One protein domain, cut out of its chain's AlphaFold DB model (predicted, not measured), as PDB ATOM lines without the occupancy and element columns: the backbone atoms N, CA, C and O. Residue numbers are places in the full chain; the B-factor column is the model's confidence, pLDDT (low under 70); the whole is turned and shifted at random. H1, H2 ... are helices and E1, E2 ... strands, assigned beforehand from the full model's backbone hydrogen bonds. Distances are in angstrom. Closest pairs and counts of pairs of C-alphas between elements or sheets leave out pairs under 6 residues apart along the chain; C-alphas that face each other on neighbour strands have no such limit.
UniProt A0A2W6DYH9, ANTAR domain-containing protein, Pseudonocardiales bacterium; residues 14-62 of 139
ATOM      1  N   SER A  14     137.525 113.770 117.435       87.62
ATOM      2  CA  SER A  14     137.712 114.913 116.532       87.62
ATOM      3  C   SER A  14     136.406 115.640 116.222       87.62
ATOM      4  O   SER A  14     135.351 115.016 116.205       87.62
ATOM      5  N   LEU A  15     136.476 116.937 115.932       88.81
ATOM      6  CA  LEU A  15     135.352 117.738 115.444       88.81
ATOM      7  C   LEU A  15     135.810 118.570 114.248       88.81
ATOM      8  O   LEU A  15     136.706 119.400 114.397       88.81
ATOM      9  N   LEU A  16     135.190 118.373 113.083       89.88
ATOM     10  CA  LEU A  16     135.364 119.242 111.920       89.88
ATOM     11  C   LEU A  16     134.244 120.279 111.851       89.88
ATOM     12  O   LEU A  16     133.059 119.951 111.923       89.88
ATOM     13  N   LEU A  17     134.656 121.526 111.642       88.12
ATOM     14  CA  LEU A  17     133.806 122.698 111.583       88.12
ATOM     15  C   LEU A  17     134.111 123.533 110.331       88.12
ATOM     16  O   LEU A  17     135.224 124.052 110.201       88.12
ATOM     17  N   PRO A  18     133.157 123.697 109.402       87.88
ATOM     18  CA  PRO A  18     133.339 124.593 108.267       87.88
ATOM     19  C   PRO A  18     133.400 126.051 108.745       87.88
ATOM     20  O   PRO A  18     132.419 126.598 109.245       87.88
ATOM     21  N   LEU A  19     134.551 126.703 108.575       87.69
ATOM     22  CA  LEU A  19     134.766 128.078 109.038       87.69
ATOM     23  C   LEU A  19     133.832 129.119 108.392       87.69
ATOM     24  O   LEU A  19     133.418 130.030 109.110       87.69
ATOM     25  N   PRO A  20     133.425 128.992 107.108       87.19
ATOM     26  CA  PRO A  20     132.452 129.905 106.505       87.19
ATOM     27  C   PRO A  20     131.093 129.962 107.217       87.19
ATOM     28  O   PRO A  20     130.319 130.880 106.966       87.19
ATOM     29  N   LEU A  21     130.783 128.996 108.091       81.94
ATOM     30  CA  LEU A  21     129.553 128.989 108.887       81.94
ATOM     31  C   LEU A  21     129.640 129.881 110.136       81.94
ATOM     32  O   LEU A  21     128.622 130.126 110.775       81.94
ATOM     33  N   ILE A  22     130.838 130.348 110.495       81.81
ATOM     34  CA  ILE A  22     131.104 131.085 111.741       81.81
ATOM     35  C   ILE A  22     131.687 132.461 111.456       81.81
ATOM     36  O   ILE A  22     131.379 133.430 112.145       81.81
ATOM     37  N   CYS A  23     132.553 132.559 110.453       80.62
ATOM     38  CA  CYS A  23     133.243 133.791 110.117       80.62
ATOM     39  C   CYS A  23     133.402 133.945 108.603       80.62
ATOM     40  O   CYS A  23     133.117 133.034 107.827       80.62
ATOM     41  N   ALA A  24     133.883 135.113 108.176       85.75
ATOM     42  CA  ALA A  24     134.173 135.417 106.777       85.75
ATOM     43  C   ALA A  24     135.449 134.696 106.282       85.75
ATOM     44  O   ALA A  24     136.423 135.330 105.882       85.75
ATOM     45  N   ALA A  25     135.458 133.363 106.348       87.75
ATOM     46  CA  ALA A  25     136.517 132.509 105.823       87.75
ATOM     47  C   ALA A  25     136.256 132.121 104.357       87.75
ATOM     48  O   ALA A  25     135.119 132.119 103.884       87.75
ATOM     49  N   ALA A  26     137.317 131.758 103.634       87.38
ATOM     50  CA  ALA A  26     137.202 131.310 102.248       87.38
ATOM     51  C   ALA A  26     136.408 129.987 102.144       87.38
ATOM     52  O   ALA A  26     136.535 129.133 103.031       87.38
ATOM     53  N   PRO A  27     135.638 129.761 101.062       84.94
ATOM     54  CA  PRO A  27     134.951 128.492 100.828       84.94
ATOM     55  C   PRO A  27     135.903 127.293 100.932       84.94
ATOM     56  O   PRO A  27     137.014 127.331 100.410       84.94
ATOM     57  N   GLY A  28     135.472 126.235 101.620       82.12
ATOM     58  CA  GLY A  28     136.299 125.048 101.876       82.12
ATOM     59  C   GLY A  28     137.268 125.171 103.061       82.12
ATOM     60  O   GLY A  28     137.922 124.188 103.397       82.12
ATOM     61  N   SER A  29     137.340 126.328 103.729       86.00
ATOM     62  CA  SER A  29     138.112 126.469 104.971       86.00
ATOM     63  C   SER A  29     137.459 125.678 106.105       86.00
ATOM     64  O   SER A  29     136.262 125.824 106.364       86.00
ATOM     65  N   VAL A  30     138.248 124.869 106.809       86.75
ATOM     66  CA  VAL A  30     137.777 124.020 107.909       86.75
ATOM     67  C   VAL A  30     138.669 124.173 109.135       86.75
ATOM     68  O   VAL A  30     139.882 124.331 109.018       86.75
ATOM     69  N   LEU A  31     138.057 124.103 110.312       85.56
ATOM     70  CA  LEU A  31     138.730 123.923 111.590       85.56
ATOM     71  C   LEU A  31     138.527 122.475 112.029       85.56
ATOM     72  O   LEU A  31     137.395 121.999 112.050       85.56
ATOM     73  N   VAL A  32     139.610 121.789 112.388       87.94
ATOM     74  CA  VAL A  32     139.542 120.451 112.986       87.94
ATOM     75  C   VAL A  32     140.095 120.525 114.402       87.94
ATOM     76  O   VAL A  32     141.253 120.890 114.600       87.94
ATOM     77  N   LEU A  33     139.260 120.191 115.381       85.94
ATOM     78  CA  LEU A  33     139.650 120.041 116.779       85.94
ATOM     79  C   LEU A  33     139.929 118.567 117.067       85.94
ATOM     80  O   LEU A  33     139.208 117.700 116.575       85.94
ATOM     81  N   TYR A  34     140.941 118.293 117.887       83.81
ATOM     82  CA  TYR A  34     141.317 116.945 118.312       83.81
ATOM     83  C   TYR A  34     141.298 116.845 119.834       83.81
ATOM     84  O   TYR A  34     141.695 117.780 120.529       83.81
ATOM     85  N   ALA A  35     140.862 115.698 120.344       82.00
ATOM     86  CA  ALA A  35     140.841 115.384 121.764       82.00
ATOM     87  C   ALA A  35     141.427 113.994 122.019       82.00
ATOM     88  O   ALA A  35     141.266 113.074 121.219       82.00
ATOM     89  N   GLY A  36     142.071 113.833 123.176       78.56
ATOM     90  CA  GLY A  36     142.581 112.537 123.637       78.56
ATOM     91  C   GLY A  36     141.492 111.610 124.188       78.56
ATOM     92  O   GLY A  36     141.770 110.453 124.466       78.56
ATOM     93  N   ASN A  37     140.253 112.091 124.329       76.62
ATOM     94  CA  ASN A  37     139.114 111.303 124.795       76.62
ATOM     95  C   ASN A  37     138.084 111.159 123.671       76.62
ATOM     96  O   ASN A  37     137.734 112.146 123.018       76.62
ATOM     97  N   ALA A  38     137.562 109.946 123.488       76.50
ATOM     98  CA  ALA A  38     136.449 109.706 122.577       76.50
ATOM     99  C   ALA A  38     135.194 110.465 123.025       76.50
ATOM    100  O   ALA A  38     134.910 110.559 124.219       76.50
ATOM    101  N   GLY A  39     134.455 111.026 122.064       78.88
ATOM    102  CA  GLY A  39     133.209 111.749 122.329       78.88
ATOM    103  C   GLY A  39     133.360 113.111 123.018       78.88
ATOM    104  O   GLY A  39     132.341 113.728 123.324       78.88
ATOM    105  N   ALA A  40     134.583 113.622 123.222       85.81
ATOM    106  CA  ALA A  40     134.843 114.884 123.933       85.81
ATOM    107  C   ALA A  40     134.150 116.121 123.330       85.81
ATOM    108  O   ALA A  40     133.984 117.129 124.010       85.81
ATOM    109  N   PHE A  41     133.754 116.053 122.058       90.69
ATOM    110  CA  PHE A  41     133.112 117.155 121.346       90.69
ATOM    111  C   PHE A  41     131.606 116.965 121.136       90.69
ATOM    112  O   PHE A  41     131.002 117.762 120.425       90.69
ATOM    113  N   THR A  42     130.989 115.943 121.736       89.94
ATOM    114  CA  THR A  42     129.552 115.659 121.563       89.94
ATOM    115  C   THR A  42     128.691 116.820 122.064       89.94
ATOM    116  O   THR A  42     127.872 117.343 121.310       89.94
ATOM    117  N   ASP A  43     128.933 117.272 123.297       90.19
ATOM    118  CA  ASP A  43     128.188 118.387 123.893       90.19
ATOM    119  C   ASP A  43     128.503 119.704 123.173       90.19
ATOM    120  O   ASP A  43     127.598 120.456 122.829       90.19
ATOM    121  N   LEU A  44     129.775 119.929 122.816       89.50
ATOM    122  CA  LEU A  44     130.173 121.106 122.042       89.50
ATOM    123  C   LEU A  44     129.477 121.162 120.670       89.50
ATOM    124  O   LEU A  44     129.081 122.236 120.228       89.50
ATOM    125  N   ALA A  45     129.313 120.029 119.983       90.50
ATOM    126  CA  ALA A  45     128.596 119.977 118.711       90.50
ATOM    127  C   ALA A  45     127.100 120.296 118.885       90.50
ATOM    128  O   ALA A  45     126.523 120.983 118.040       90.50
ATOM    129  N   ALA A  46     126.482 119.848 119.983       92.00
ATOM    130  CA  ALA A  46     125.107 120.204 120.325       92.00
ATOM    131  C   ALA A  46     124.958 121.703 120.620       92.00
ATOM    132  O   ALA A  46     124.072 122.352 120.057       92.00
ATOM    133  N   ASP A  47     125.871 122.266 121.409       92.31
ATOM    134  CA  ASP A  47     125.888 123.692 121.731       92.31
ATOM    135  C   ASP A  47     126.097 124.551 120.478       92.31
ATOM    136  O   ASP A  47     125.392 125.540 120.283       92.31
ATOM    137  N   LEU A  48     127.012 124.162 119.581       90.56
ATOM    138  CA  LEU A  48     127.239 124.860 118.310       90.56
ATOM    139  C   LEU A  48     126.039 124.749 117.365       90.56
ATOM    140  O   LEU A  48     125.691 125.729 116.707       90.56
ATOM    141  N   SER A  49     125.387 123.586 117.302       91.25
ATOM    142  CA  SER A  49     124.151 123.402 116.535       91.25
ATOM    143  C   SER A  49     123.057 124.349 117.014       91.25
ATOM    144  O   SER A  49     122.433 125.031 116.197       91.25
ATOM    145  N   TRP A  50     122.879 124.457 118.330       92.25
ATOM    146  CA  TRP A  50     121.913 125.367 118.926       92.25
ATOM    147  C   TRP A  50     122.287 126.841 118.714       92.25
ATOM    148  O   TRP A  50     121.465 127.620 118.234       92.25
ATOM    149  N   ALA A  51     123.532 127.222 119.010       91.06
ATOM    150  CA  ALA A  51     123.993 128.608 118.955       91.06
ATOM    151  C   ALA A  51     124.042 129.177 117.528       91.06
ATOM    152  O   ALA A  51     123.778 130.362 117.331       91.06
ATOM    153  N   LEU A  52     124.373 128.347 116.533       89.12
ATOM    154  CA  LEU A  52     124.458 128.757 115.127       89.12
ATOM    155  C   LEU A  52     123.156 128.506 114.349       89.12
ATOM    156  O   LEU A  52     123.055 128.901 113.189       89.12
ATOM    157  N   GLY A  53     122.163 127.840 114.953       89.56
ATOM    158  CA  GLY A  53     120.922 127.449 114.277       89.56
ATOM    159  C   GLY A  53     121.141 126.463 113.124       89.56
ATOM    160  O   GLY A  53     120.382 126.456 112.155       89.56
ATOM    161  N   LEU A  54     122.199 125.653 113.201       89.69
ATOM    162  CA  LEU A  54     122.600 124.705 112.162       89.69
ATOM    163  C   LEU A  54     122.199 123.283 112.552       89.69
ATOM    164  O   LEU A  54     122.224 122.951 113.737       89.69
ATOM    165  N   PRO A  55     121.876 122.402 111.591       89.94
ATOM    166  CA  PRO A  55     121.632 120.999 111.902       89.94
ATOM    167  C   PRO A  55     122.912 120.341 112.434       89.94
ATOM    168  O   PRO A  55     124.004 120.642 111.959       89.94
ATOM    169  N   LEU A  56     122.782 119.377 113.352       86.94
ATOM    170  CA  LEU A  56     123.919 118.599 113.871       86.94
ATOM    171  C   LEU A  56     124.769 117.961 112.758       86.94
ATOM    172  O   LEU A  56     125.978 117.830 112.904       86.94
ATOM    173  N   SER A  57     124.162 117.628 111.614       87.81
ATOM    174  CA  SER A  57     124.857 117.093 110.437       87.81
ATOM    175  C   SER A  57     125.828 118.076 109.770       87.81
ATOM    176  O   SER A  57     126.573 117.671 108.883       87.81
ATOM    177  N   ALA A  58     125.804 119.359 110.141       85.69
ATOM    178  CA  ALA A  58     126.784 120.348 109.695       85.69
ATOM    179  C   ALA A  58     128.147 120.192 110.398       85.69
ATOM    180  O   ALA A  58     129.133 120.774 109.945       85.69
ATOM    181  N   PHE A  59     128.202 119.413 111.481       86.06
ATOM    182  CA  PHE A  59     129.395 119.149 112.274       86.06
ATOM    183  C   PHE A  59     129.780 117.679 112.131       86.06
ATOM    184  O   PHE A  59     128.953 116.799 112.377       86.06
ATOM    185  N   THR A  60     131.032 117.394 111.769       86.88
ATOM    186  CA  THR A  60     131.472 115.999 111.652       86.88
ATOM    187  C   THR A  60     132.326 115.587 112.837       86.88
ATOM    188  O   THR A  60     133.424 116.111 113.031       86.88
ATOM    189  N   LEU A  61     131.828 114.617 113.605       85.50
ATOM    190  CA  LEU A  61     132.536 114.012 114.728       85.50
ATOM    191  C   LEU A  61     133.388 112.821 114.273       85.50
ATOM    192  O   LEU A  61     132.996 112.063 113.388       85.50
ATOM    193  N   ASP A  62     134.554 112.674 114.894       80.94
ATOM    194  CA  ASP A  62     135.430 111.490 114.901       80.94
ATOM    195  C   ASP A  62     135.922 110.957 113.540       80.94
ATOM    196  O   ASP A  62     136.677 109.986 113.495       80.94
TER     197      ASP A  62
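What this domain is: This is residues 14 to 62 of the 139 residues of the protein "ANTAR domain-containing protein" of Pseudonocardiales bacterium (UniProt A0A2W6DYH9). A two-stranded hairpin, E1 and E2, has one helix, H1, running alongside E1 at a distance, nearly the same way, and the stretch after H1 folds back to E1. There residues 60 to 61 pair with residues 15 to 16 of E1, antiparallel, and the two printed ends come close together. The printed part has 49 residues, with two named strands and one named helix in the order E1, E2, H1; the sheet, E1 - E2, is antiparallel. The class is mixed, helices and strands, with under half of the residues in named elements. The whole is compact, with a radius of gyration of the C-alphas of 10.7 A, and only just elongated, spanning 30 by 20 by 14 A.

How they stand to each other: Start at E1, residues 14 to 18, and look for its antiparallel neighbour E2, residues 30 to 35; they form a hairpin, with 164 degrees between their directions. C-alphas 16 and 32 face each other at 4.5 A, and N 17 and O 31 are within hydrogen-bond range at 2.8 A, as are N 33 and O 15 at 2.8 A. Go on to H1, residues 42 to 52, where every O i to N i+4 pair is within hydrogen-bond range. E1 and H1 have 1 pair of C-alphas within 8 A, those of Leu 15 and Ala 45, 7.8 A apart.

Where its parts are: Find C-alpha 14 at (137.712, 114.913, 116.532), where E1 begins; it runs 13.5 A to C-alpha 18. From C-alpha 30 at (137.777, 124.020, 107.909), E2 runs 16.6 A to C-alpha 35. H1 runs 15.5 A from C-alpha 42 to C-alpha 52 at (124.458, 128.757, 115.127).

The domain as a whole: Look to Ala 24 and Asn 37 for the two C-alphas farthest apart, 30.5 A. The C-alphas of Ser 14 and Asp 62, first and last printed, are 4.4 A apart. The printed part has no cut. The link from E1 to E2, 11 residues, is long; that from E2 to H1, 6 residues, is short. The mean pLDDT of the printed part is 86.6, and no printed residue is under 70.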